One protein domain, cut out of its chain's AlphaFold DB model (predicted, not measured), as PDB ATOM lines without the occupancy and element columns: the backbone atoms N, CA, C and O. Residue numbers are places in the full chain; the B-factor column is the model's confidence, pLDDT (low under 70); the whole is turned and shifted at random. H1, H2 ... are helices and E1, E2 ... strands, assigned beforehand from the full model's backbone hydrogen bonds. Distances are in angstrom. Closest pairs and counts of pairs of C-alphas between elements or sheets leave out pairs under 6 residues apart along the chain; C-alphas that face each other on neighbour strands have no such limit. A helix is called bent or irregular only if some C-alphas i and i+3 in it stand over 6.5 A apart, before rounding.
ATOM      1  N   SER A  24      10.589  23.759  19.728       40.50
ATOM      2  CA  SER A  24      10.845  23.065  20.986       40.50
ATOM      3  C   SER A  24       9.576  22.325  21.386       40.50
ATOM      4  O   SER A  24       8.501  22.919  21.430       40.50
ATOM      5  N   ALA A  25       9.731  21.027  21.642       53.53
ATOM      6  CA  ALA A  25       8.712  20.198  22.267       53.53
ATOM      7  C   ALA A  25       8.210  20.855  23.564       53.53
ATOM      8  O   ALA A  25       8.995  21.539  24.223       53.53
ATOM      9  N   SER A  26       6.938  20.635  23.888       59.62
ATOM     10  CA  SER A  26       6.298  20.832  25.198       59.62
ATOM     11  C   SER A  26       7.238  20.943  26.413       59.62
ATOM     12  O   SER A  26       8.218  20.200  26.569       59.62
ATOM     13  N   ASP A  27       6.902  21.864  27.321       73.38
ATOM     14  CA  ASP A  27       7.682  22.110  28.534       73.38
ATOM     15  C   ASP A  27       7.131  21.287  29.702       73.38
ATOM     16  O   ASP A  27       5.999  21.491  30.154       73.38
ATOM     17  N   THR A  28       7.955  20.367  30.205       84.50
ATOM     18  CA  THR A  28       7.657  19.601  31.418       84.50
ATOM     19  C   THR A  28       8.001  20.427  32.659       84.50
ATOM     20  O   THR A  28       9.141  20.882  32.789       84.50
ATOM     21  N   ASP A  29       7.071  20.550  33.605       89.81
ATOM     22  CA  ASP A  29       7.313  21.177  34.913       89.81
ATOM     23  C   ASP A  29       6.842  20.274  36.067       89.81
ATOM     24  O   ASP A  29       6.155  19.272  35.868       89.81
ATOM     25  N   TYR A  30       7.241  20.597  37.295       90.75
ATOM     26  CA  TYR A  30       6.992  19.779  38.476       90.75
ATOM     27  C   TYR A  30       6.559  20.623  39.676       90.75
ATOM     28  O   TYR A  30       7.173  21.641  39.995       90.75
ATOM     29  N   ILE A  31       5.577  20.121  40.429       91.25
ATOM     30  CA  ILE A  31       5.311  20.575  41.802       91.25
ATOM     31  C   ILE A  31       5.864  19.538  42.766       91.25
ATOM     32  O   ILE A  31       5.655  18.333  42.601       91.25
ATOM     33  N   TYR A  32       6.566  20.016  43.790       89.38
ATOM     34  CA  TYR A  32       7.151  19.175  44.823       89.38
ATOM     35  C   TYR A  32       6.397  19.341  46.135       89.38
ATOM     36  O   TYR A  32       6.082  20.456  46.539       89.38
ATOM     37  N   PHE A  33       6.192  18.233  46.843       87.06
ATOM     38  CA  PHE A  33       5.719  18.229  48.223       87.06
ATOM     39  C   PHE A  33       6.739  17.478  49.082       87.06
ATOM     40  O   PHE A  33       7.125  16.358  48.751       87.06
ATOM     41  N   ASN A  34       7.248  18.112  50.144       85.69
ATOM     42  CA  ASN A  34       8.316  17.566  51.000       85.69
ATOM     43  C   ASN A  34       9.530  16.999  50.224       85.69
ATOM     44  O   ASN A  34      10.115  15.984  50.599       85.69
ATOM     45  N   GLY A  35       9.910  17.655  49.121       85.31
ATOM     46  CA  GLY A  35      11.052  17.267  48.284       85.31
ATOM     47  C   GLY A  35      10.797  16.099  47.321       85.31
ATOM     48  O   GLY A  35      11.699  15.737  46.568       85.31
ATOM     49  N   GLN A  36       9.589  15.528  47.295       87.31
ATOM     50  CA  GLN A  36       9.183  14.505  46.328       87.31
ATOM     51  C   GLN A  36       8.358  15.125  45.199       87.31
ATOM     52  O   GLN A  36       7.574  16.043  45.441       87.31
ATOM     53  N   LYS A  37       8.524  14.624  43.966       90.75
ATOM     54  CA  LYS A  37       7.686  15.021  42.826       90.75
ATOM     55  C   LYS A  37       6.245  14.613  43.118       90.75
ATOM     56  O   LYS A  37       5.953  13.422  43.198       90.75
ATOM     57  N   PHE A  38       5.385  15.603  43.299       89.56
ATOM     58  CA  PHE A  38       3.977  15.402  43.598       89.56
ATOM     59  C   PHE A  38       3.145  15.426  42.317       89.56
ATOM     60  O   PHE A  38       2.347  14.521  42.082       89.56
ATOM     61  N   ILE A  39       3.394  16.416  41.458       91.94
ATOM     62  CA  ILE A  39       2.730  16.572  40.162       91.94
ATOM     63  C   ILE A  39       3.776  16.766  39.074       91.94
ATOM     64  O   ILE A  39       4.814  17.392  39.301       91.94
ATOM     65  N   GLU A  40       3.483  16.206  37.908       93.25
ATOM     66  CA  GLU A  40       4.212  16.408  36.665       93.25
ATOM     67  C   GLU A  40       3.262  17.047  35.648       93.25
ATOM     68  O   GLU A  40       2.239  16.457  35.300       93.25
ATOM     69  N   PHE A  41       3.598  18.258  35.208       92.31
ATOM     70  CA  PHE A  41       2.866  18.992  34.185       92.31
ATOM     71  C   PHE A  41       3.526  18.828  32.829       92.31
ATOM     72  O   PHE A  41       4.744  18.949  32.731       92.31
ATOM     73  N   GLU A  42       2.713  18.671  31.790       91.88
ATOM     74  CA  GLU A  42       3.129  18.901  30.409       91.88
ATOM     75  C   GLU A  42       2.289  20.040  29.817       91.88
ATOM     76  O   GLU A  42       1.087  19.883  29.573       91.88
ATOM     77  N   PHE A  43       2.914  21.202  29.608       92.06
ATOM     78  CA  PHE A  43       2.267  22.340  28.953       92.06
ATOM     79  C   PHE A  43       2.452  22.229  27.445       92.06
ATOM     80  O   PHE A  43       3.571  22.340  26.935       92.06
ATOM     81  N   LEU A  44       1.349  22.014  26.733       88.44
ATOM     82  CA  LEU A  44       1.367  21.859  25.287       88.44
ATOM     83  C   LEU A  44       1.402  23.223  24.602       88.44
ATOM     84  O   LEU A  44       0.539  24.073  24.840       88.44
ATOM     85  N   ASN A  45       2.393  23.418  23.739       88.56
ATOM     86  CA  ASN A  45       2.530  24.636  22.955       88.56
ATOM     87  C   ASN A  45       1.544  24.641  21.778       88.56
ATOM     88  O   ASN A  45       0.924  23.632  21.436       88.56
ATOM     89  N   GLU A  46       1.384  25.799  21.143       88.31
ATOM     90  CA  GLU A  46       0.511  25.937  19.976       88.31
ATOM     91  C   GLU A  46       0.823  24.891  18.886       88.31
ATOM     92  O   GLU A  46       1.965  24.718  18.453       88.31
ATOM     93  N   GLY A  47      -0.217  24.186  18.436       82.81
ATOM     94  CA  GLY A  47      -0.144  23.121  17.441       82.81
ATOM     95  C   GLY A  47       0.174  21.727  17.996       82.81
ATOM     96  O   GLY A  47       0.102  20.766  17.232       82.81
ATOM     97  N   GLU A  48       0.497  21.581  19.284       84.56
ATOM     98  CA  GLU A  48       0.748  20.288  19.941       84.56
ATOM     99  C   GLU A  48      -0.548  19.708  20.527       84.56
ATOM    100  O   GLU A  48      -1.273  20.384  21.245       84.56
ATOM    101  N   PHE A  49      -0.876  18.457  20.194       84.44
ATOM    102  CA  PHE A  49      -2.081  17.719  20.618       84.44
ATOM    103  C   PHE A  49      -3.393  18.529  20.540       84.44
ATOM    104  O   PHE A  49      -4.301  18.386  21.359       84.44
ATOM    105  N   GLY A  50      -3.495  19.392  19.522       80.69
ATOM    106  CA  GLY A  50      -4.654  20.251  19.272       80.69
ATOM    107  C   GLY A  50      -4.751  21.493  20.160       80.69
ATOM    108  O   GLY A  50      -5.822  22.094  20.201       80.69
ATOM    109  N   SER A  51      -3.688  21.868  20.881       88.12
ATOM    110  CA  SER A  51      -3.575  23.178  21.533       88.12
ATOM    111  C   SER A  51      -3.581  24.295  20.494       88.12
ATOM    112  O   SER A  51      -2.820  24.256  19.527       88.12
ATOM    113  N   GLN A  52      -4.417  25.307  20.698       89.00
ATOM    114  CA  GLN A  52      -4.627  26.384  19.724       89.00
ATOM    115  C   GLN A  52      -3.837  27.662  20.031       89.00
ATOM    116  O   GLN A  52      -3.758  28.540  19.180       89.00
ATOM    117  N   TYR A  53      -3.249  27.782  21.225       91.06
ATOM    118  CA  TYR A  53      -2.355  28.891  21.575       91.06
ATOM    119  C   TYR A  53      -1.350  28.478  22.657       91.06
ATOM    120  O   TYR A  53      -1.544  27.495  23.366       91.06
ATOM    121  N   THR A  54      -0.262  29.223  22.826       91.06
ATOM    122  CA  THR A  54       0.713  28.923  23.889       91.06
ATOM    123  C   THR A  54       0.322  29.623  25.191       91.06
ATOM    124  O   THR A  54       0.208  30.849  25.218       91.06
ATOM    125  N   LEU A  55       0.150  28.862  26.278       91.94
ATOM    126  CA  LEU A  55      -0.172  29.420  27.595       91.94
ATOM    127  C   LEU A  55       0.963  30.337  28.081       91.94
ATOM    128  O   LEU A  55       2.126  29.923  28.102       91.94
ATOM    129  N   SER A  56       0.626  31.569  28.467       91.94
ATOM    130  CA  SER A  56       1.612  32.559  28.920       91.94
ATOM    131  C   SER A  56       2.302  32.150  30.226       91.94
ATOM    132  O   SER A  56       1.726  31.431  31.039       91.94
ATOM    133  N   GLU A  57       3.504  32.678  30.473       91.31
ATOM    134  CA  GLU A  57       4.252  32.412  31.713       91.31
ATOM    135  C   GLU A  57       3.454  32.771  32.977       91.31
ATOM    136  O   GLU A  57       3.457  32.025  33.950       91.31
ATOM    137  N   LEU A  58       2.695  33.875  32.942       93.56
ATOM    138  CA  LEU A  58       1.827  34.286  34.050       93.56
ATOM    139  C   LEU A  58       0.796  33.199  34.397       93.56
ATOM    140  O   LEU A  58       0.590  32.893  35.570       93.56
ATOM    141  N   LEU A  59       0.157  32.607  33.386       94.06
ATOM    142  CA  LEU A  59      -0.857  31.566  33.570       94.06
ATOM    143  C   LEU A  59      -0.228  30.199  33.892       94.06
ATOM    144  O   LEU A  59      -0.816  29.417  34.639       94.06
ATOM    145  N   ARG A  60       0.993  29.914  33.420       93.94
ATOM    146  CA  ARG A  60       1.770  28.732  33.846       93.94
ATOM    147  C   ARG A  60       2.117  28.801  35.337       93.94
ATOM    148  O   ARG A  60       1.868  27.851  36.076       93.94
ATOM    149  N   GLU A  61       2.584  29.949  35.821       91.56
ATOM    150  CA  GLU A  61       2.832  30.161  37.255       91.56
ATOM    151  C   GLU A  61       1.529  30.203  38.075       91.56
ATOM    152  O   GLU A  61       1.466  29.670  39.189       91.56
ATOM    153  N   GLY A  62       0.447  30.741  37.503       93.62
ATOM    154  CA  GLY A  62      -0.901  30.634  38.063       93.62
ATOM    155  C   GLY A  62      -1.348  29.178  38.236       93.62
ATOM    156  O   GLY A  62      -1.857  28.816  39.294       93.62
ATOM    157  N   THR A  63      -1.064  28.320  37.250       94.38
ATOM    158  CA  THR A  63      -1.383  26.881  37.265       94.38
ATOM    159  C   THR A  63      -0.656  26.190  38.415       94.38
ATOM    160  O   THR A  63      -1.253  25.457  39.207       94.38
ATOM    161  N   LYS A  64       0.636  26.484  38.579       91.44
ATOM    162  CA  LYS A  64       1.468  25.963  39.673       91.44
ATOM    163  C   LYS A  64       0.969  26.412  41.045       91.44
ATOM    164  O   LYS A  64       0.923  25.609  41.982       91.44
ATOM    165  N   SER A  65       0.538  27.665  41.155       90.56
ATOM    166  CA  SER A  65      -0.017  28.235  42.389       90.56
ATOM    167  C   SER A  65      -1.375  27.617  42.747       90.56
ATOM    168  O   SER A  65      -1.583  27.192  43.887       90.56
ATOM    169  N   ALA A  66      -2.278  27.487  41.769       92.12
ATOM    170  CA  ALA A  66      -3.564  26.801  41.909       92.12
ATOM    171  C   ALA A  66      -3.387  25.351  42.365       92.12
ATOM    172  O   ALA A  66      -4.109  24.861  43.225       92.12
ATOM    173  N   THR A  67      -2.365  24.689  41.842       91.75
ATOM    174  CA  THR A  67      -2.058  23.292  42.135       91.75
ATOM    175  C   THR A  67      -1.405  23.096  43.502       91.75
ATOM    176  O   THR A  67      -1.672  22.114  44.198       91.75
ATOM    177  N   SER A  68      -0.570  24.045  43.931       88.81
ATOM    178  CA  SER A  68       0.085  23.994  45.241       88.81
ATOM    179  C   SER A  68      -0.933  23.948  46.390       88.81
ATOM    180  O   SER A  68      -0.685  23.272  47.389       88.81
ATOM    181  N   TYR A  69      -2.111  24.560  46.216       90.25
ATOM    182  CA  TYR A  69      -3.262  24.429  47.121       90.25
ATOM    183  C   TYR A  69      -3.645  22.959  47.370       90.25
ATOM    184  O   TYR A  69      -3.688  22.515  48.517       90.25
ATOM    185  N   TRP A  70      -3.821  22.175  46.301       90.69
ATOM    186  CA  TRP A  70      -4.128  20.744  46.394       90.69
ATOM    187  C   TRP A  70      -2.980  19.933  46.986       90.69
ATOM    188  O   TRP A  70      -3.221  19.025  47.779       90.69
ATOM    189  N   SER A  71      -1.727  20.283  46.674       88.69
ATOM    190  CA  SER A  71      -0.570  19.626  47.294       88.69
ATOM    191  C   SER A  71      -0.536  19.814  48.813       88.69
ATOM    192  O   SER A  71      -0.168  18.888  49.529       88.69
ATOM    193  N   GLY A  72      -0.980  20.971  49.317       88.81
ATOM    194  CA  GLY A  72      -1.106  21.223  50.750       88.81
ATOM    195  C   GLY A  72      -2.218  20.406  51.409       88.81
ATOM    196  O   GLY A  72      -2.020  19.914  52.515       88.81
ATOM    197  N   ILE A  73      -3.357  20.237  50.722       91.81
ATOM    198  CA  ILE A  73      -4.521  19.495  51.240       91.81
ATOM    199  C   ILE A  73      -4.249  17.994  51.258       91.81
ATOM    200  O   ILE A  73      -4.455  17.333  52.273       91.81
ATOM    201  N   LEU A  74      -3.797  17.454  50.127       90.81
ATOM    202  CA  LEU A  74      -3.632  16.019  49.940       90.81
ATOM    203  C   LEU A  74      -2.292  15.549  50.541       90.81
ATOM    204  O   LEU A  74      -2.222  14.517  51.206       90.81
ATOM    205  N   GLY A  75      -1.214  16.315  50.338       84.50
ATOM    206  CA  GLY A  75       0.177  15.939  50.643       84.50
ATOM    207  C   GLY A  75       0.423  15.300  52.015       84.50
ATOM    208  O   GLY A  75       1.065  14.248  52.071       84.50
ATOM    209  N   PRO A  76      -0.058  15.891  53.125       85.81
ATOM    210  CA  PRO A  76       0.272  15.440  54.477       85.81
ATOM    211  C   PRO A  76      -0.135  14.000  54.820       85.81
ATOM    212  O   PRO A  76       0.520  13.381  55.659       85.81
ATOM    213  N   GLN A  77      -1.196  13.469  54.204       81.69
ATOM    214  CA  GLN A  77      -1.763  12.144  54.518       81.69
ATOM    215  C   GLN A  77      -1.778  11.192  53.306       81.69
ATOM    216  O   GLN A  77      -2.230  10.048  53.394       81.69
ATOM    217  N   LEU A  78      -1.234  11.642  52.174       76.75
ATOM    218  CA  LEU A  78      -1.257  10.930  50.901       76.75
ATOM    219  C   LEU A  78      -0.445   9.623  50.895       76.75
ATOM    220  O   LEU A  78       0.640   9.522  51.469       76.75
ATOM    221  N   LYS A  79      -0.939   8.638  50.131       72.62
ATOM    222  CA  LYS A  79      -0.316   7.314  49.921       72.62
ATOM    223  C   LYS A  79       0.062   7.057  48.456       72.62
ATOM    224  O   LYS A  79       0.042   5.914  48.009       72.62
ATOM    225  N   PHE A  80       0.373   8.102  47.690       82.19
ATOM    226  CA  PHE A  80       0.580   7.994  46.242       82.19
ATOM    227  C   PHE A  80       1.815   7.159  45.862       82.19
ATOM    228  O   PHE A  80       2.822   7.127  46.569       82.19
ATOM    229  N   SER A  81       1.746   6.482  44.713       80.50
ATOM    230  CA  SER A  81       2.831   5.628  44.203       80.50
ATOM    231  C   SER A  81       3.708   6.286  43.133       80.50
ATOM    232  O   SER A  81       4.790   5.780  42.837       80.50
ATOM    233  N   SER A  82       3.220   7.359  42.511       88.12
ATOM    234  CA  SER A  82       3.838   8.062  41.379       88.12
ATOM    235  C   SER A  82       3.288   9.490  41.274       88.12
ATOM    236  O   SER A  82       2.153   9.705  41.699       88.12
ATOM    237  N   PRO A  83       4.037  10.455  40.709       90.81
ATOM    238  CA  PRO A  83       3.523  11.808  40.502       90.81
ATOM    239  C   PRO A  83       2.209  11.791  39.717       90.81
ATOM    240  O   PRO A  83       2.046  10.983  38.801       90.81
ATOM    241  N   TRP A  84       1.285  12.686  40.056       92.69
ATOM    242  CA  TRP A  84       0.074  12.879  39.265       92.69
ATOM    243  C   TRP A  84       0.417  13.615  37.973       92.69
ATOM    244  O   TRP A  84       0.950  14.724  38.003       92.69
ATOM    245  N   GLN A  85       0.162  12.953  36.848       93.38
ATOM    246  CA  GLN A  85       0.497  13.450  35.521       93.38
ATOM    247  C   GLN A  85      -0.677  14.246  34.946       93.38
ATOM    248  O   GLN A  85      -1.770  13.696  34.766       93.38
ATOM    249  N   ILE A  86      -0.444  15.533  34.681       93.50
ATOM    250  CA  ILE A  86      -1.448  16.477  34.185       93.50
ATOM    251  C   ILE A  86      -0.952  17.120  32.892       93.50
ATOM    252  O   ILE A  86       0.117  17.725  32.844       93.50
ATOM    253  N   PHE A  87      -1.773  17.051  31.854       90.69
ATOM    254  CA  PHE A  87      -1.548  17.766  30.606       90.69
ATOM    255  C   PHE A  87      -2.407  19.015  30.566       90.69
ATOM    256  O   PHE A  87      -3.604  18.948  30.845       90.69
ATOM    257  N   VAL A  88      -1.808  20.132  30.165       92.69
ATOM    258  CA  VAL A  88      -2.526  21.392  29.983       92.69
ATOM    259  C   VAL A  88      -2.606  21.696  28.492       92.69
ATOM    260  O   VAL A  88      -1.585  21.918  27.837       92.69
ATOM    261  N   LYS A  89      -3.833  21.680  27.967       89.88
ATOM    262  CA  LYS A  89      -4.183  22.015  26.582       89.88
ATOM    263  C   LYS A  89      -4.895  23.365  26.548       89.88
ATOM    264  O   LYS A  89      -5.549  23.759  27.509       89.88
ATOM    265  N   THR A  90      -4.805  24.061  25.425       91.75
ATOM    266  CA  THR A  90      -5.391  25.390  25.234       91.75
ATOM    267  C   THR A  90      -6.353  25.443  24.042       91.75
ATOM    268  O   THR A  90      -6.115  24.805  23.014       91.75
ATOM    269  N   GLN A  91      -7.430  26.224  24.148       89.62
ATOM    270  CA  GLN A  91      -8.391  26.435  23.055       89.62
ATOM    271  C   GLN A  91      -8.686  27.922  22.851       89.62
ATOM    272  O   GLN A  91      -9.083  28.626  23.776       89.62
ATOM    273  N   ALA A  92      -8.460  28.407  21.633       89.62
ATOM    274  CA  ALA A  92      -8.677  29.793  21.266       89.62
ATOM    275  C   ALA A  92     -10.171  30.061  21.057       89.62
ATOM    276  O   ALA A  92     -10.907  29.217  20.547       89.62
ATOM    277  N   ASN A  93     -10.609  31.268  21.409       87.00
ATOM    278  CA  ASN A  93     -12.000  31.711  21.285       87.00
ATOM    279  C   ASN A  93     -13.031  30.799  21.976       87.00
ATOM    280  O   ASN A  93     -14.139  30.611  21.473       87.00
ATOM    281  N   PHE A  94     -12.656  30.211  23.108       87.50
ATOM    282  CA  PHE A  94     -13.499  29.321  23.896       87.50
ATOM    283  C   PHE A  94     -13.557  29.846  25.325       87.50
ATOM    284  O   PHE A  94     -12.536  29.872  26.003       87.50
ATOM    285  N   GLN A  95     -14.726  30.295  25.772       89.00
ATOM    286  CA  GLN A  95     -14.893  31.007  27.046       89.00
ATOM    287  C   GLN A  95     -15.175  30.049  28.199       89.00
ATOM    288  O   GLN A  95     -16.108  30.242  28.964       89.00
ATOM    289  N   ASN A  96     -14.402  28.974  28.291       87.94
ATOM    290  CA  ASN A  96     -14.596  27.974  29.327       87.94
ATOM    291  C   ASN A  96     -13.274  27.270  29.654       87.94
ATOM    292  O   ASN A  96     -12.299  27.346  28.897       87.94
ATOM    293  N   ALA A  97     -13.246  26.576  30.780       92.25
ATOM    294  CA  ALA A  97     -12.234  25.590  31.108       92.25
ATOM    295  C   ALA A  97     -12.896  24.209  31.213       92.25
ATOM    296  O   ALA A  97     -14.114  24.073  31.122       92.25
ATOM    297  N   GLY A  98     -12.090  23.160  31.291       91.00
ATOM    298  CA  GLY A  98     -12.634  21.827  31.491       91.00
ATOM    299  C   GLY A  98     -11.563  20.832  31.876       91.00
ATOM    300  O   GLY A  98     -10.418  20.934  31.433       91.00
ATOM    301  N   ALA A  99     -11.937  19.828  32.654       92.69
ATOM    302  CA  ALA A  99     -11.049  18.748  33.026       92.69
ATOM    303  C   ALA A  99     -11.679  17.378  32.842       92.69
ATOM    304  O   ALA A  99     -12.863  17.142  33.072       92.69
ATOM    305  N   LEU A 100     -10.828  16.436  32.457       88.12
ATOM    306  CA  LEU A 100     -11.175  15.034  32.318       88.12
ATOM    307  C   LEU A 100      -9.971  14.165  32.660       88.12
ATOM    308  O   LEU A 100      -8.819  14.600  32.614       88.12
ATOM    309  N   THR A 101     -10.234  12.915  33.018       92.81
ATOM    310  CA  THR A 101      -9.190  11.961  33.383       92.81
ATOM    311  C   THR A 101      -9.325  10.696  32.560       92.81
ATOM    312  O   THR A 101     -10.396  10.099  32.495       92.81
ATOM    313  N   TYR A 102      -8.216  10.272  31.955       91.88
ATOM    314  CA  TYR A 102      -8.126   9.007  31.244       91.88
ATOM    315  C   TYR A 102      -7.472   7.959  32.136       91.88
ATOM    316  O   TYR A 102      -6.300   8.075  32.506       91.88
ATOM    317  N   SER A 103      -8.222   6.901  32.423       94.12
ATOM    318  CA  SER A 103      -7.747   5.733  33.160       94.12
ATOM    319  C   SER A 103      -7.598   4.553  32.223       94.12
ATOM    320  O   SER A 103      -8.547   4.155  31.555       94.12
ATOM    321  N   LEU A 104      -6.408   3.966  32.187       93.62
ATOM    322  CA  LEU A 104      -6.060   2.886  31.277       93.62
ATOM    323  C   LEU A 104      -5.875   1.595  32.063       93.62
ATOM    324  O   LEU A 104      -5.018   1.520  32.941       93.62
ATOM    325  N   LYS A 105      -6.622   0.552  31.695       92.69
ATOM    326  CA  LYS A 105      -6.356  -0.828  32.117       92.69
ATOM    327  C   LYS A 105      -5.680  -1.566  30.968       92.69
ATOM    328  O   LYS A 105      -6.326  -2.031  30.024       92.69
ATOM    329  N   GLY A 106      -4.352  -1.636  31.003       90.06
ATOM    330  CA  GLY A 106      -3.548  -2.086  29.870       90.06
ATOM    331  C   GLY A 106      -3.492  -1.021  28.774       90.06
ATOM    332  O   GLY A 106      -2.696  -0.093  28.848       90.06
ATOM    333  N   LYS A 107      -4.313  -1.185  27.732       87.75
ATOM    334  CA  LYS A 107      -4.446  -0.213  26.629       87.75
ATOM    335  C   LYS A 107      -5.853   0.355  26.479       87.75
ATOM    336  O   LYS A 107      -6.065   1.158  25.587       87.75
ATOM    337  N   LYS A 108      -6.802  -0.107  27.293       89.69
ATOM    338  CA  LYS A 108      -8.212   0.249  27.158       89.69
ATOM    339  C   LYS A 108      -8.566   1.326  28.171       89.69
ATOM    340  O   LYS A 108      -8.266   1.142  29.355       89.69
ATOM    341  N   VAL A 109      -9.227   2.383  27.715       89.69
ATOM    342  CA  VAL A 109      -9.822   3.387  28.603       89.69
ATOM    343  C   VAL A 109     -10.980   2.758  29.382       89.69
ATOM    344  O   VAL A 109     -11.766   1.966  28.853       89.69
ATOM    345  N   ILE A 110     -11.054   3.055  30.674       91.19
ATOM    346  CA  ILE A 110     -12.094   2.563  31.577       91.19
ATOM    347  C   ILE A 110     -12.707   3.712  32.383       91.19
ATOM    348  O   ILE A 110     -12.157   4.807  32.432       91.19
ATOM    349  N   THR A 111     -13.823   3.426  33.049       90.56
ATOM    350  CA  THR A 111     -14.607   4.422  33.786       90.56
ATOM    351  C   THR A 111     -14.037   4.808  35.153       90.56
ATOM    352  O   THR A 111     -14.151   5.970  35.531       90.56
ATOM    353  N   ASP A 112     -13.431   3.884  35.908       91.31
ATOM    354  CA  ASP A 112     -12.870   4.226  37.227       91.31
ATOM    355  C   ASP A 112     -11.768   5.289  37.102       91.31
ATOM    356  O   ASP A 112     -10.934   5.205  36.203       91.31
ATOM    357  N   ASN A 113     -11.688   6.240  38.035       94.12
ATOM    358  CA  ASN A 113     -10.649   7.273  38.034       94.12
ATOM    359  C   ASN A 113      -9.361   6.760  38.718       94.12
ATOM    360  O   ASN A 113      -9.236   6.729  39.942       94.12
ATOM    361  N   TYR A 114      -8.386   6.314  37.924       94.00
ATOM    362  CA  TYR A 114      -7.131   5.736  38.404       94.00
ATOM    363  C   TYR A 114      -6.210   6.755  39.082       94.00
ATOM    364  O   TYR A 114      -5.662   6.397  40.126       94.00
ATOM    365  N   PRO A 115      -6.042   7.993  38.575       93.31
ATOM    366  CA  PRO A 115      -5.365   9.056  39.318       93.31
ATOM    367  C   PRO A 115      -5.969   9.318  40.703       93.31
ATOM    368  O   PRO A 115      -5.222   9.372  41.679       93.31
ATOM    369  N   ALA A 116      -7.298   9.373  40.820       93.25
ATOM    370  CA  ALA A 116      -7.971   9.511  42.112       93.25
ATOM    371  C   ALA A 116      -7.679   8.317  43.034       93.25
ATOM    372  O   ALA A 116      -7.191   8.501  44.147       93.25
ATOM    373  N   LEU A 117      -7.852   7.079  42.556       93.31
ATOM    374  CA  LEU A 117      -7.546   5.870  43.335       93.31
ATOM    375  C   LEU A 117      -6.066   5.796  43.750       93.31
ATOM    376  O   LEU A 117      -5.748   5.361  44.859       93.31
ATOM    377  N   MET A 118      -5.144   6.243  42.892       92.31
ATOM    378  CA  MET A 118      -3.720   6.352  43.222       92.31
ATOM    379  C   MET A 118      -3.508   7.292  44.409       92.31
ATOM    380  O   MET A 118      -2.740   6.962  45.314       92.31
ATOM    381  N   MET A 119      -4.190   8.433  44.434       90.75
ATOM    382  CA  MET A 119      -4.108   9.375  45.546       90.75
ATOM    383  C   MET A 119      -4.793   8.853  46.814       90.75
ATOM    384  O   MET A 119      -4.210   8.903  47.892       90.75
ATOM    385  N   GLN A 120      -5.989   8.285  46.699       91.44
ATOM    386  CA  GLN A 120      -6.790   7.820  47.836       91.44
ATOM    387  C   GLN A 120      -6.172   6.602  48.542       91.44
ATOM    388  O   GLN A 120      -6.088   6.553  49.769       91.44
ATOM    389  N   ASN A 121      -5.739   5.591  47.778       88.00
ATOM    390  CA  ASN A 121      -5.352   4.283  48.324       88.00
ATOM    391  C   ASN A 121      -4.001   3.745  47.828       88.00
ATOM    392  O   ASN A 121      -3.631   2.618  48.166       88.00
ATOM    393  N   GLY A 122      -3.235   4.540  47.074       89.62
ATOM    394  CA  GLY A 122      -1.901   4.157  46.616       89.62
ATOM    395  C   GLY A 122      -1.895   3.134  45.486       89.62
ATOM    396  O   GLY A 122      -0.919   2.388  45.334       89.62
ATOM    397  N   LYS A 123      -2.974   3.071  44.691       91.75
ATOM    398  CA  LYS A 123      -3.014   2.270  43.464       91.75
ATOM    399  C   LYS A 123      -1.774   2.559  42.613       91.75
ATOM    400  O   LYS A 123      -1.548   3.688  42.199       91.75
ATOM    401  N   LYS A 124      -1.002   1.512  42.315       92.62
ATOM    402  CA  LYS A 124       0.193   1.622  41.474       92.62
ATOM    403  C   LYS A 124      -0.191   1.885  40.026       92.62
ATOM    404  O   LYS A 124      -0.898   1.068  39.438       92.62
ATOM    405  N   LEU A 125       0.327   2.975  39.471       93.62
ATOM    406  CA  LEU A 125       0.191   3.330  38.064       93.62
ATOM    407  C   LEU A 125       1.559   3.307  37.380       93.62
ATOM    408  O   LEU A 125       2.571   3.713  37.954       93.62
ATOM    409  N   ASN A 126       1.583   2.827  36.144       93.69
ATOM    410  CA  ASN A 126       2.731   2.953  35.266       93.69
ATOM    411  C   ASN A 126       2.786   4.384  34.727       93.69
ATOM    412  O   ASN A 126       1.776   4.913  34.263       93.69
ATOM    413  N   ALA A 127       3.975   4.987  34.769       89.44
ATOM    414  CA  ALA A 127       4.190   6.335  34.259       89.44
ATOM    415  C   ALA A 127       3.898   6.392  32.755       89.44
ATOM    416  O   ALA A 127       4.416   5.589  31.971       89.44
ATOM    417  N   TYR A 128       3.072   7.352  32.364       90.94
ATOM    418  CA  TYR A 128       2.766   7.645  30.979       90.94
ATOM    419  C   TYR A 128       3.819   8.619  30.432       90.94
ATOM    420  O   TYR A 128       4.078   9.664  31.023       90.94
ATOM    421  N   ASP A 129       4.454   8.290  29.305       88.31
ATOM    422  CA  ASP A 129       5.418   9.191  28.660       88.31
ATOM    423  C   ASP A 129       4.670  10.302  27.916       88.31
ATOM    424  O   ASP A 129       4.257  10.145  26.763       88.31
ATOM    425  N   MET A 130       4.467  11.414  28.619       83.75
ATOM    426  CA  MET A 130       3.665  12.548  28.170       83.75
ATOM    427  C   MET A 130       4.179  13.184  26.873       83.75
ATOM    428  O   MET A 130       3.394  13.620  26.029       83.75
ATOM    429  N   LYS A 131       5.490  13.104  26.624       81.38
ATOM    430  CA  LYS A 131       6.127  13.668  25.425       81.38
ATOM    431  C   LYS A 131       5.740  12.955  24.138       81.38
ATOM    432  O   LYS A 131       5.831  13.543  23.062       81.38
ATOM    433  N   LYS A 132       5.256  11.710  24.225       83.31
ATOM    434  CA  LYS A 132       4.705  11.006  23.058       83.31
ATOM    435  C   LYS A 132       3.441  11.665  22.520       83.31
ATOM    436  O   LYS A 132       3.157  11.490  21.341       83.31
ATOM    437  N   LEU A 133       2.701  12.398  23.354       80.75
ATOM    438  CA  LEU A 133       1.497  13.116  22.933       80.75
ATOM    439  C   LEU A 133       1.811  14.519  22.406       80.75
ATOM    440  O   LEU A 133       1.163  14.960  21.464       80.75
ATOM    441  N   ALA A 134       2.841  15.188  22.927       71.88
ATOM    442  CA  ALA A 134       3.212  16.540  22.500       71.88
ATOM    443  C   ALA A 134       3.548  16.652  21.000       71.88
ATOM    444  O   ALA A 134       3.148  17.598  20.330       71.88
ATOM    445  N   GLY A 135       4.203  15.641  20.421       69.38
ATOM    446  CA  GLY A 135       4.539  15.628  18.989       69.38
ATOM    447  C   GLY A 135       3.368  15.332  18.038       69.38
ATOM    448  O   GLY A 135       3.563  15.290  16.821       69.38
ATOM    449  N   ILE A 136       2.169  15.074  18.562       77.44
ATOM    450  CA  ILE A 136       1.005  14.627  17.794       77.44
ATOM    451  C   ILE A 136       0.127  15.837  17.453       77.44
ATOM    452  O   ILE A 136      -0.308  16.544  18.347       77.44
ATOM    453  N   ARG A 137      -0.196  16.063  16.173       77.06
ATOM    454  CA  ARG A 137      -1.135  17.123  15.753       77.06
ATOM    455  C   ARG A 137      -2.523  16.553  15.487       77.06
ATOM    456  O   ARG A 137      -2.636  15.583  14.739       77.06
ATOM    457  N   ILE A 138      -3.557  17.168  16.059       76.25
ATOM    458  CA  ILE A 138      -4.952  16.828  15.751       76.25
ATOM    459  C   ILE A 138      -5.324  17.489  14.414       76.25
ATOM    460  O   ILE A 138      -5.027  18.667  14.242       76.25
ATOM    461  N   PRO A 139      -5.934  16.769  13.458       78.06
ATOM    462  CA  PRO A 139      -6.400  17.380  12.216       78.06
ATOM    463  C   PRO A 139      -7.516  18.410  12.459       78.06
ATOM    464  O   PRO A 139      -8.545  18.080  13.047       78.06
ATOM    465  N   ASP A 140      -7.345  19.625  11.933       70.38
ATOM    466  CA  ASP A 140      -8.274  20.757  12.130       70.38
ATOM    467  C   ASP A 140      -9.666  20.552  11.493       70.38
ATOM    468  O   ASP A 140     -10.589  21.323  11.734       70.38
ATOM    469  N   ASN A 141      -9.828  19.532  10.644       77.75
ATOM    470  CA  ASN A 141     -11.053  19.259   9.886       77.75
ATOM    471  C   ASN A 141     -12.013  18.268  10.566       77.75
ATOM    472  O   ASN A 141     -13.020  17.904   9.958       77.75
ATOM    473  N   LEU A 142     -11.671  17.779  11.758       78.25
ATOM    474  CA  LEU A 142     -12.512  16.879  12.544       78.25
ATOM    475  C   LEU A 142     -13.532  17.678  13.357       78.25
ATOM    476  O   LEU A 142     -13.196  18.738  13.892       78.25
ATOM    477  N   SER A 143     -14.752  17.151  13.489       75.06
ATOM    478  CA  SER A 143     -15.712  17.666  14.468       75.06
ATOM    479  C   SER A 143     -15.148  17.529  15.884       75.06
ATOM    480  O   SER A 143     -14.268  16.709  16.135       75.06
ATOM    481  N   GLU A 144     -15.649  18.308  16.835       67.69
ATOM    482  CA  GLU A 144     -15.173  18.259  18.221       67.69
ATOM    483  C   GLU A 144     -15.271  16.845  18.826       67.69
ATOM    484  O   GLU A 144     -14.307  16.337  19.399       67.69
ATOM    485  N   GLU A 145     -16.380  16.143  18.582       70.44
ATOM    486  CA  GLU A 145     -16.566  14.749  18.999       70.44
ATOM    487  C   GLU A 145     -15.537  13.804  18.344       70.44
ATOM    488  O   GLU A 145     -14.994  12.899  18.985       70.44
ATOM    489  N   GLU A 146     -15.226  14.023  17.064       79.62
ATOM    490  CA  GLU A 146     -14.193  13.269  16.354       79.62
ATOM    491  C   GLU A 146     -12.792  13.576  16.894       79.62
ATOM    492  O   GLU A 146     -11.971  12.662  16.985       79.62
ATOM    493  N   GLN A 147     -12.518  14.820  17.297       77.06
ATOM    494  CA  GLN A 147     -11.255  15.209  17.924       77.06
ATOM    495  C   GLN A 147     -11.071  14.518  19.280       77.06
ATOM    496  O   GLN A 147     -10.002  13.956  19.519       77.06
ATOM    497  N   PHE A 148     -12.104  14.470  20.129       76.31
ATOM    498  CA  PHE A 148     -12.047  13.753  21.409       76.31
ATOM    499  C   PHE A 148     -11.811  12.249  21.224       76.31
ATOM    500  O   PHE A 148     -10.902  11.687  21.842       76.31
ATOM    501  N   LYS A 149     -12.544  11.596  20.309       81.25
ATOM    502  CA  LYS A 149     -12.312  10.178  19.965       81.25
ATOM    503  C   LYS A 149     -10.902   9.949  19.423       81.25
ATOM    504  O   LYS A 149     -10.272   8.923  19.691       81.25
ATOM    505  N   TRP A 150     -10.386  10.900  18.651       84.50
ATOM    506  CA  TRP A 150      -9.037  10.838  18.109       84.50
ATOM    507  C   TRP A 150      -7.969  10.967  19.201       84.50
ATOM    508  O   TRP A 150      -6.986  10.220  19.185       84.50
ATOM    509  N   MET A 151      -8.165  11.868  20.165       84.44
ATOM    510  CA  MET A 151      -7.300  12.013  21.338       84.44
ATOM    511  C   MET A 151      -7.282  10.732  22.167       84.44
ATOM    512  O   MET A 151      -6.203  10.197  22.421       84.44
ATOM    513  N   GLU A 152      -8.456  10.195  22.507       87.00
ATOM    514  CA  GLU A 152      -8.593   8.953  23.272       87.00
ATOM    515  C   GLU A 152      -7.840   7.801  22.596       87.00
ATOM    516  O   GLU A 152      -6.993   7.152  23.208       87.00
ATOM    517  N   LYS A 153      -8.027   7.624  21.285       88.31
ATOM    518  CA  LYS A 153      -7.313   6.601  20.515       88.31
ATOM    519  C   LYS A 153      -5.791   6.790  20.537       88.31
ATOM    520  O   LYS A 153      -5.045   5.810  20.573       88.31
ATOM    521  N   ASN A 154      -5.299   8.028  20.480       88.69
ATOM    522  CA  ASN A 154      -3.861   8.297  20.580       88.69
ATOM    523  C   ASN A 154      -3.319   8.013  21.984       88.69
ATOM    524  O   ASN A 154      -2.185   7.540  22.099       88.69
ATOM    525  N   ILE A 155      -4.125   8.232  23.020       89.81
ATOM    526  CA  ILE A 155      -3.803   7.868  24.401       89.81
ATOM    527  C   ILE A 155      -3.721   6.341  24.551       89.81
ATOM    528  O   ILE A 155      -2.728   5.813  25.051       89.81
ATOM    529  N   GLU A 156      -4.697   5.599  24.026       91.12
ATOM    530  CA  GLU A 156      -4.688   4.128  24.037       91.12
ATOM    531  C   GLU A 156      -3.490   3.535  23.271       91.12
ATOM    532  O   GLU A 156      -2.820   2.606  23.739       91.12
ATOM    533  N   ASN A 157      -3.174   4.090  22.095       90.44
ATOM    534  CA  ASN A 157      -2.077   3.612  21.248       90.44
ATOM    535  C   ASN A 157      -0.696   3.800  21.889       90.44
ATOM    536  O   ASN A 157       0.200   2.983  21.654       90.44
ATOM    537  N   ASN A 158      -0.531   4.855  22.691       88.81
ATOM    538  CA  ASN A 158       0.726   5.209  23.347       88.81
ATOM    539  C   ASN A 158       0.801   4.761  24.817       88.81
ATOM    540  O   ASN A 158       1.806   5.034  25.478       88.81
ATOM    541  N   ALA A 159      -0.203   4.025  25.308       90.12
ATOM    542  CA  ALA A 159      -0.243   3.508  26.670       90.12
ATOM    543  C   ALA A 159       1.036   2.717  27.037       90.12
ATOM    544  O   ALA A 159       1.500   1.884  26.246       90.12
ATOM    545  N   PRO A 160       1.593   2.904  28.251       88.75
ATOM    546  CA  PRO A 160       2.853   2.282  28.676       88.75
ATOM    547  C   PRO A 160       2.754   0.760  28.922       88.75
ATOM    548  O   PRO A 160       3.755   0.119  29.239       88.75
ATOM    549  N   GLY A 161       1.562   0.167  28.761       83.44
ATOM    550  CA  GLY A 161       1.230  -1.186  29.209       83.44
ATOM    551  C   GLY A 161       0.990  -1.229  30.722       83.44
ATOM    552  O   GLY A 161       1.572  -0.441  31.459       83.44
ATOM    553  N   GLY A 162       0.138  -2.143  31.202       89.38
ATOM    554  CA  GLY A 162      -0.315  -2.152  32.604       89.38
ATOM    555  C   GLY A 162      -1.345  -1.057  32.914       89.38
ATOM    556  O   GLY A 162      -1.919  -0.478  31.996       89.38
ATOM    557  N   ASP A 163      -1.614  -0.807  34.194       94.12
ATOM    558  CA  ASP A 163      -2.550   0.245  34.604       94.12
ATOM    559  C   ASP A 163      -1.853   1.611  34.560       94.12
ATOM    560  O   ASP A 163      -0.768   1.753  35.118       94.12
ATOM    561  N   ALA A 164      -2.456   2.612  33.923       93.94
ATOM    562  CA  ALA A 164      -1.930   3.979  33.845       93.94
ATOM    563  C   ALA A 164      -3.065   5.000  33.998       93.94
ATOM    564  O   ALA A 164      -4.236   4.657  33.839       93.94
ATOM    565  N   GLY A 165      -2.733   6.249  34.315       92.44
ATOM    566  CA  GLY A 165      -3.718   7.314  34.465       92.44
ATOM    567  C   GLY A 165      -3.108   8.685  34.219       92.44
ATOM    568  O   GLY A 165      -1.994   8.942  34.665       92.44
ATOM    569  N   LEU A 166      -3.839   9.545  33.514       92.12
ATOM    570  CA  LEU A 166      -3.457  10.929  33.245       92.12
ATOM    571  C   LEU A 166      -4.686  11.836  33.300       92.12
ATOM    572  O   LEU A 166      -5.775  11.428  32.895       92.12
ATOM    573  N   SER A 167      -4.499  13.069  33.754       94.06
ATOM    574  CA  SER A 167      -5.538  14.098  33.713       94.06
ATOM    575  C   SER A 167      -5.233  15.114  32.617       94.06
ATOM    576  O   SER A 167      -4.073  15.423  32.347       94.06
ATOM    577  N   LEU A 168      -6.275  15.621  31.972       91.12
ATOM    578  CA  LEU A 168      -6.201  16.661  30.959       91.12
ATOM    579  C   LEU A 168      -7.027  17.852  31.434       91.12
ATOM    580  O   LEU A 168      -8.202  17.685  31.750       91.12
ATOM    581  N   VAL A 169      -6.402  19.026  31.468       94.38
ATOM    582  CA  VAL A 169      -7.055  20.306  31.745       94.38
ATOM    583  C   VAL A 169      -6.996  21.158  30.482       94.38
ATOM    584  O   VAL A 169      -5.927  21.376  29.911       94.38
ATOM    585  N   LEU A 170      -8.155  21.618  30.036       92.56
ATOM    586  CA  LEU A 170      -8.355  22.511  28.909       92.56
ATOM    587  C   LEU A 170      -8.544  23.938  29.423       92.56
ATOM    588  O   LEU A 170      -9.411  24.180  30.257       92.56
ATOM    589  N   ILE A 171      -7.770  24.882  28.889       94.69
ATOM    590  CA  ILE A 171      -7.872  26.305  29.220       94.69
ATOM    591  C   ILE A 171      -8.286  27.103  27.984       94.69
ATOM    592  O   ILE A 171      -7.543  27.217  27.001       94.69
ATOM    593  N   GLY A 172      -9.475  27.687  28.049       92.69
ATOM    594  CA  GLY A 172      -9.998  28.604  27.052       92.69
ATOM    595  C   GLY A 172      -9.356  29.996  27.064       92.69
ATOM    596  O   GLY A 172      -8.676  30.384  28.016       92.69
ATOM    597  N   GLN A 173      -9.570  30.758  25.993       90.38
ATOM    598  CA  GLN A 173      -9.241  32.186  25.898       90.38
ATOM    599  C   GLN A 173     -10.481  33.045  26.135       90.38
ATOM    600  O   GLN A 173     -11.565  32.701  25.668       90.38
ATOM    601  N   HIS A 174     -10.295  34.196  26.787       90.62
ATOM    602  CA  HIS A 174     -11.345  35.191  27.012       90.62
ATOM    603  C   HIS A 174     -12.549  34.664  27.816       90.62
ATOM    604  O   HIS A 174     -13.682  35.097  27.597       90.62
ATOM    605  N   SER A 175     -12.309  33.731  28.748       89.25
ATOM    606  CA  SER A 175     -13.341  33.242  29.680       89.25
ATOM    607  C   SER A 175     -13.948  34.378  30.507       89.25
ATOM    608  O   SER A 175     -15.145  34.384  30.739       89.25
ATOM    609  N   GLY A 176     -13.146  35.383  30.866       92.19
ATOM    610  CA  GLY A 176     -13.637  36.689  31.293       92.19
ATOM    611  C   GLY A 176     -13.196  37.793  30.338       92.19
ATOM    612  O   GLY A 176     -12.497  37.561  29.349       92.19
ATOM    613  N   ALA A 177     -13.588  39.024  30.651       92.06
ATOM    614  CA  ALA A 177     -13.197  40.182  29.863       92.06
ATOM    615  C   ALA A 177     -11.751  40.602  30.139       92.06
ATOM    616  O   ALA A 177     -11.238  40.470  31.253       92.06
ATOM    617  N   GLU A 178     -11.114  41.191  29.131       87.00
ATOM    618  CA  GLU A 178      -9.774  41.740  29.269       87.00
ATOM    619  C   GLU A 178      -9.724  42.829  30.344       87.00
ATOM    620  O   GLU A 178     -10.575  43.722  30.444       87.00
ATOM    621  N   ARG A 179      -8.668  42.763  31.153       87.50
ATOM    622  CA  ARG A 179      -8.389  43.726  32.215       87.50
ATOM    623  C   ARG A 179      -6.948  44.190  32.108       87.50
ATOM    624  O   ARG A 179      -6.051  43.433  31.753       87.50
ATOM    625  N   THR A 180      -6.705  45.449  32.447       81.75
ATOM    626  CA  THR A 180      -5.349  45.991  32.506       81.75
ATOM    627  C   THR A 180      -4.725  45.702  33.874       81.75
ATOM    628  O   THR A 180      -5.334  45.908  34.923       81.75
ATOM    629  N   GLY A 181      -3.490  45.201  33.884       83.12
ATOM    630  CA  GLY A 181      -2.743  44.952  35.116       83.12
ATOM    631  C   GLY A 181      -1.712  43.840  34.971       83.12
ATOM    632  O   GLY A 181      -1.804  43.004  34.082       83.12
ATOM    633  N   ALA A 182      -0.732  43.802  35.876       79.06
ATOM    634  CA  ALA A 182       0.334  42.792  35.854       79.06
ATOM    635  C   ALA A 182      -0.158  41.354  36.129       79.06
ATOM    636  O   ALA A 182       0.575  40.403  35.879       79.06
ATOM    637  N   LYS A 183      -1.380  41.211  36.656       87.19
ATOM    638  CA  LYS A 183      -2.038  39.936  36.980       87.19
ATOM    639  C   LYS A 183      -3.053  39.488  35.921       87.19
ATOM    640  O   LYS A 183      -3.730  38.491  36.145       87.19
ATOM    641  N   ALA A 184      -3.192  40.218  34.813       87.25
ATOM    642  CA  ALA A 184      -4.220  39.962  33.809       87.25
ATOM    643  C   ALA A 184      -3.619  39.519  32.468       87.25
ATOM    644  O   ALA A 184      -2.642  40.117  32.005       87.25
ATOM    645  N   LYS A 185      -4.198  38.485  31.845       89.19
ATOM    646  CA  LYS A 185      -3.793  38.008  30.515       89.19
ATOM    647  C   LYS A 185      -4.893  37.177  29.850       89.19
ATOM    648  O   LYS A 185      -5.360  36.225  30.454       89.19
ATOM    649  N   ASP A 186      -5.240  37.484  28.602       88.50
ATOM    650  CA  ASP A 186      -6.158  36.690  27.766       88.50
ATOM    651  C   ASP A 186      -7.546  36.477  28.427       88.50
ATOM    652  O   ASP A 186      -8.128  35.392  28.361       88.50
ATOM    653  N   GLY A 187      -8.048  37.506  29.126       90.44
ATOM    654  CA  GLY A 187      -9.310  37.476  29.883       90.44
ATOM    655  C   GLY A 187      -9.243  36.833  31.276       90.44
ATOM    656  O   GLY A 187     -10.258  36.757  31.973       90.44
ATOM    657  N   TRP A 188      -8.059  36.394  31.706       94.81
ATOM    658  CA  TRP A 188      -7.816  35.747  32.996       94.81
ATOM    659  C   TRP A 188      -7.160  36.682  34.015       94.81
ATOM    660  O   TRP A 188      -6.307  37.497  33.665       94.81
ATOM    661  N   TRP A 189      -7.507  36.517  35.293       95.50
ATOM    662  CA  TRP A 189      -6.911  37.173  36.458       95.50
ATOM    663  C   TRP A 189      -6.211  36.148  37.353       95.50
ATOM    664  O   TRP A 189      -6.809  35.150  37.749       95.50
ATOM    665  N   VAL A 190      -4.946  36.397  37.697       95.38
ATOM    666  CA  VAL A 190      -4.138  35.497  38.532       95.38
ATOM    667  C   VAL A 190      -3.922  36.095  39.919       95.38
ATOM    668  O   VAL A 190      -3.074  36.972  40.112       95.38
ATOM    669  N   ASP A 191      -4.660  35.583  40.905       93.94
ATOM    670  CA  ASP A 191      -4.450  35.882  42.321       93.94
ATOM    671  C   ASP A 191      -4.687  34.647  43.198       93.94
ATOM    672  O   ASP A 191      -5.804  34.160  43.328       93.94
ATOM    673  N   ALA A 192      -3.624  34.115  43.803       92.81
ATOM    674  CA  ALA A 192      -3.709  32.912  44.629       92.81
ATOM    675  C   ALA A 192      -3.893  33.200  46.127       92.81
ATOM    676  O   ALA A 192      -4.188  32.271  46.886       92.81
ATOM    677  N   ASP A 193      -3.737  34.464  46.532       93.44
ATOM    678  CA  ASP A 193      -3.491  34.878  47.916       93.44
ATOM    679  C   ASP A 193      -4.715  35.536  48.570       93.44
ATOM    680  O   ASP A 193      -4.592  36.284  49.541       93.44
ATOM    681  N   THR A 194      -5.908  35.292  48.035       92.00
ATOM    682  CA  THR A 194      -7.173  35.827  48.546       92.00
ATOM    683  C   THR A 194      -8.218  34.729  48.599       92.00
ATOM    684  O   THR A 194      -8.213  33.849  47.745       92.00
ATOM    685  N   ILE A 195      -9.112  34.776  49.590       92.44
ATOM    686  CA  ILE A 195     -10.247  33.847  49.730       92.44
ATOM    687  C   ILE A 195     -11.526  34.335  49.034       92.44
ATOM    688  O   ILE A 195     -12.511  33.601  48.923       92.44
ATOM    689  N   LEU A 196     -11.499  35.594  48.599       94.25
ATOM    690  CA  LEU A 196     -12.564  36.293  47.899       94.25
ATOM    691  C   LEU A 196     -12.009  36.775  46.546       94.25
ATOM    692  O   LEU A 196     -10.981  37.464  46.555       94.25
ATOM    693  N   PRO A 197     -12.641  36.441  45.410       93.12
ATOM    694  CA  PRO A 197     -12.157  36.849  44.097       93.12
ATOM    695  C   PRO A 197     -12.105  38.377  43.938       93.12
ATOM    696  O   PRO A 197     -13.031  39.094  44.328       93.12
ATOM    697  N   THR A 198     -11.010  38.881  43.359       91.81
ATOM    698  CA  THR A 198     -10.768  40.319  43.094       91.81
ATOM    699  C   THR A 198     -10.645  40.621  41.596       91.81
ATOM    700  O   THR A 198     -10.002  41.595  41.184       91.81
ATOM    701  N   ASN A 199     -11.183  39.727  40.776       93.56
ATOM    702  CA  ASN A 199     -11.034  39.635  39.328       93.56
ATOM    703  C   ASN A 199     -11.924  40.631  38.557       93.56
ATOM    704  O   ASN A 199     -11.513  41.089  37.487       93.56
ATOM    705  N   GLU A 200     -13.035  41.086  39.147       93.00
ATOM    706  CA  GLU A 200     -13.987  42.060  38.581       93.00
ATOM    707  C   GLU A 200     -14.571  41.608  37.231       93.00
ATOM    708  O   GLU A 200     -15.560  40.874  37.210       93.00
ATOM    709  N   GLN A 201     -14.023  42.059  36.096       93.12
ATOM    710  CA  GLN A 201     -14.482  41.643  34.766       93.12
ATOM    711  C   GLN A 201     -13.737  40.434  34.177       93.12
ATOM    712  O   GLN A 201     -14.295  39.735  33.334       93.12
ATOM    713  N   ALA A 202     -12.499  40.183  34.605       94.75
ATOM    714  CA  ALA A 202     -11.723  39.019  34.174       94.75
ATOM    715  C   ALA A 202     -12.169  37.769  34.946       94.75
ATOM    716  O   ALA A 202     -12.741  37.909  36.022       94.75
ATOM    717  N   ALA A 203     -11.898  36.564  34.450       94.69
ATOM    718  CA  ALA A 203     -12.179  35.322  35.178       94.69
ATOM    719  C   ALA A 203     -11.027  34.981  36.140       94.69
ATOM    720  O   ALA A 203      -9.861  35.220  35.824       94.69
ATOM    721  N   ASP A 204     -11.322  34.457  37.328       95.12
ATOM    722  CA  ASP A 204     -10.330  34.067  38.330       95.12
ATOM    723  C   ASP A 204      -9.658  32.745  37.941       95.12
ATOM    724  O   ASP A 204     -10.154  31.653  38.201       95.12
ATOM    725  N   PHE A 205      -8.486  32.844  37.321       95.62
ATOM    726  CA  PHE A 205      -7.784  31.690  36.770       95.62
ATOM    727  C   PHE A 205      -7.390  30.666  37.833       95.62
ATOM    728  O   PHE A 205      -7.416  29.463  37.586       95.62
ATOM    729  N   VAL A 206      -6.989  31.133  39.017       95.06
ATOM    730  CA  VAL A 206      -6.506  30.250  40.083       95.06
ATOM    731  C   VAL A 206      -7.662  29.437  40.664       95.06
ATOM    732  O   VAL A 206      -7.513  28.229  40.859       95.06
ATOM    733  N   GLY A 207      -8.802  30.079  40.923       94.19
ATOM    734  CA  GLY A 207     -10.049  29.447  41.337       94.19
ATOM    735  C   GLY A 207     -10.555  28.462  40.289       94.19
ATOM    736  O   GLY A 207     -10.720  27.286  40.611       94.19
ATOM    737  N   THR A 208     -10.678  28.886  39.027       94.56
ATOM    738  CA  THR A 208     -11.103  28.007  37.926       94.56
ATOM    739  C   THR A 208     -10.180  26.798  37.785       94.56
ATOM    740  O   THR A 208     -10.641  25.665  37.736       94.56
ATOM    741  N   PHE A 209      -8.857  26.969  37.828       95.50
ATOM    742  CA  PHE A 209      -7.957  25.816  37.742       95.50
ATOM    743  C   PHE A 209      -8.098  24.875  38.954       95.50
ATOM    744  O   PHE A 209      -8.017  23.658  38.807       95.50
ATOM    745  N   ARG A 210      -8.347  25.399  40.167       95.19
ATOM    746  CA  ARG A 210      -8.641  24.566  41.352       95.19
ATOM    747  C   ARG A 210      -9.930  23.763  41.175       95.19
ATOM    748  O   ARG A 210      -9.938  22.602  41.588       95.19
ATOM    749  N   HIS A 211     -10.962  24.368  40.588       95.25
ATOM    750  CA  HIS A 211     -12.228  23.728  40.228       95.25
ATOM    751  C   HIS A 211     -12.000  22.559  39.262       95.25
ATOM    752  O   HIS A 211     -12.353  21.422  39.576       95.25
ATOM    753  N   GLU A 212     -11.282  22.799  38.163       95.62
ATOM    754  CA  GLU A 212     -10.972  21.764  37.170       95.62
ATOM    755  C   GLU A 212     -10.190  20.585  37.761       95.62
ATOM    756  O   GLU A 212     -10.453  19.412  37.477       95.62
ATOM    757  N   LEU A 213      -9.247  20.863  38.663       95.19
ATOM    758  CA  LEU A 213      -8.549  19.803  39.382       95.19
ATOM    759  C   LEU A 213      -9.487  18.990  40.291       95.19
ATOM    760  O   LEU A 213      -9.251  17.798  40.467       95.19
ATOM    761  N   GLY A 214     -10.565  19.578  40.817       95.25
ATOM    762  CA  GLY A 214     -11.615  18.852  41.539       95.25
ATOM    763  C   GLY A 214     -12.297  17.789  40.669       95.25
ATOM    764  O   GLY A 214     -12.419  16.634  41.090       95.25
ATOM    765  N   HIS A 215     -12.651  18.135  39.426       95.69
ATOM    766  CA  HIS A 215     -13.169  17.168  38.450       95.69
ATOM    767  C   HIS A 215     -12.151  16.074  38.133       95.69
ATOM    768  O   HIS A 215     -12.466  14.881  38.171       95.69
ATOM    769  N   ALA A 216     -10.895  16.460  37.896       94.75
ATOM    770  CA  ALA A 216      -9.825  15.508  37.626       94.75
ATOM    771  C   ALA A 216      -9.578  14.537  38.803       94.75
ATOM    772  O   ALA A 216      -9.225  13.376  38.586       94.75
ATOM    773  N   LEU A 217      -9.848  14.972  40.036       93.62
ATOM    774  CA  LEU A 217      -9.773  14.169  41.260       93.62
ATOM    775  C   LEU A 217     -11.027  13.319  41.539       93.62
ATOM    776  O   LEU A 217     -11.076  12.620  42.552       93.62
ATOM    777  N   GLY A 218     -12.011  13.301  40.637       93.62
ATOM    778  CA  GLY A 218     -13.124  12.351  40.684       93.62
ATOM    779  C   GLY A 218     -14.476  12.935  41.086       93.62
ATOM    780  O   GLY A 218     -15.417  12.159  41.234       93.62
ATOM    781  N   ILE A 219     -14.611  14.261  41.204       95.56
ATOM    782  CA  ILE A 219     -15.923  14.929  41.258       95.56
ATOM    783  C   ILE A 219     -16.496  14.965  39.836       95.56
ATOM    784  O   ILE A 219     -16.489  15.990  39.169       95.56
ATOM    785  N   ILE A 220     -16.884  13.809  39.304       92.81
ATOM    786  CA  ILE A 220     -17.384  13.701  37.934       92.81
ATOM    787  C   ILE A 220     -18.346  12.527  37.799       92.81
ATOM    788  O   ILE A 220     -18.144  11.459  38.385       92.81
ATOM    789  N   ILE A 221     -19.414  12.709  37.025       93.25
ATOM    790  CA  ILE A 221     -20.363  11.637  36.762       93.25
ATOM    791  C   ILE A 221     -19.813  10.612  35.761       93.25
ATOM    792  O   ILE A 221     -19.339  10.933  34.676       93.25
TER     793      ILE A 221
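What this domain is: This is residues 24 to 221 of the 1215 residues of the protein "Autotransporter domain-containing protein" of Selenomonas sp. mPRGC8 (UniProt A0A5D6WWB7). A strongly twisted six-stranded sheet is covered on one face by helices H1, H2 and H5, making two layers, while the helices H3 and H4 only graze it. The long stretch of residues 173 to 204, between E6 and H5, forms one end of the longest axis. The printed part has 198 residues, with E1, E2, H1, E3, E4, E5, H2, H3, H4, E6 and H5 along it. The class is mixed, helices and strands, and the mixed sheet has the order E1, E2, E3, E6, E4, E5. The whole is compact and rounded, with a radius of gyration of the C-alphas of 16.4 A and spans of 48 by 46 by 35 A.

Where its parts are: E1, residues 27 to 33, begins at C-alpha 27 (7.682, 22.110, 28.534) and is 20.2 A long; E2, residues 36 to 43, is 20.3 A. H1, residues 57 to 77, spans 31.1 A; it is irregular, with C-alphas 73 and 76 7.1 A apart, and has a kink of 39 degrees near residue 71. E3 is residues 84 to 91, E4 97 to 105, E5 108 to 110, H2 114 to 121, H3 131 to 134 and H4 144 to 158. E6, residues 163 to 172, is 30.3 A long. H5, residues 205 to 216, spans 16.3 A and ends at C-alpha 216 (-9.825, 15.508, 37.626).

How they stand to each other: E1 and E2 form an antiparallel hairpin, with N 29 and O 41 3.0 A apart. E2 and E3 are parallel, with N 86 and O 40 at 2.9 A; with H1 they make a strand-helix-strand unit, two parallel neighbour strands with a helix between, whose crossover is left-handed. E3 and E6 are parallel, with N 169 and O 87 at 2.9 A. E6 and E4 are antiparallel, with N 168 and O 100 at 2.8 A. E4 and E5 form a hairpin, with N 110 and O 103 at 2.9 A. H5 is on the sheet over E6 and E4 at a height of 8.3 A. H2, on the same face as H5, stands up from the sheet over E6. H1 touches H5 at a steep tilt of 49 degrees, the same way, closest at C-alphas of Ala 66 and Val 206, 4.9 A. H4 touches H3 with residues 154 to 158 alone, closest at C-alphas of Asn 158 and Lys 132, 7.0 A. Every O i to N i+4 pair is within hydrogen-bond range in H2, H4 and H5, and 13 of 17 are in H1; H3 is too short for such a pair.

The domain as a whole: The two C-alphas farthest apart are those of Gly 162 and Thr 180, 48.4 A. The printed part has no cut. The links E2 to H1 and E6 to H5 are long. The mean pLDDT of the printed part is 88.5; residues 24 to 26, 135 and 144 are under 70.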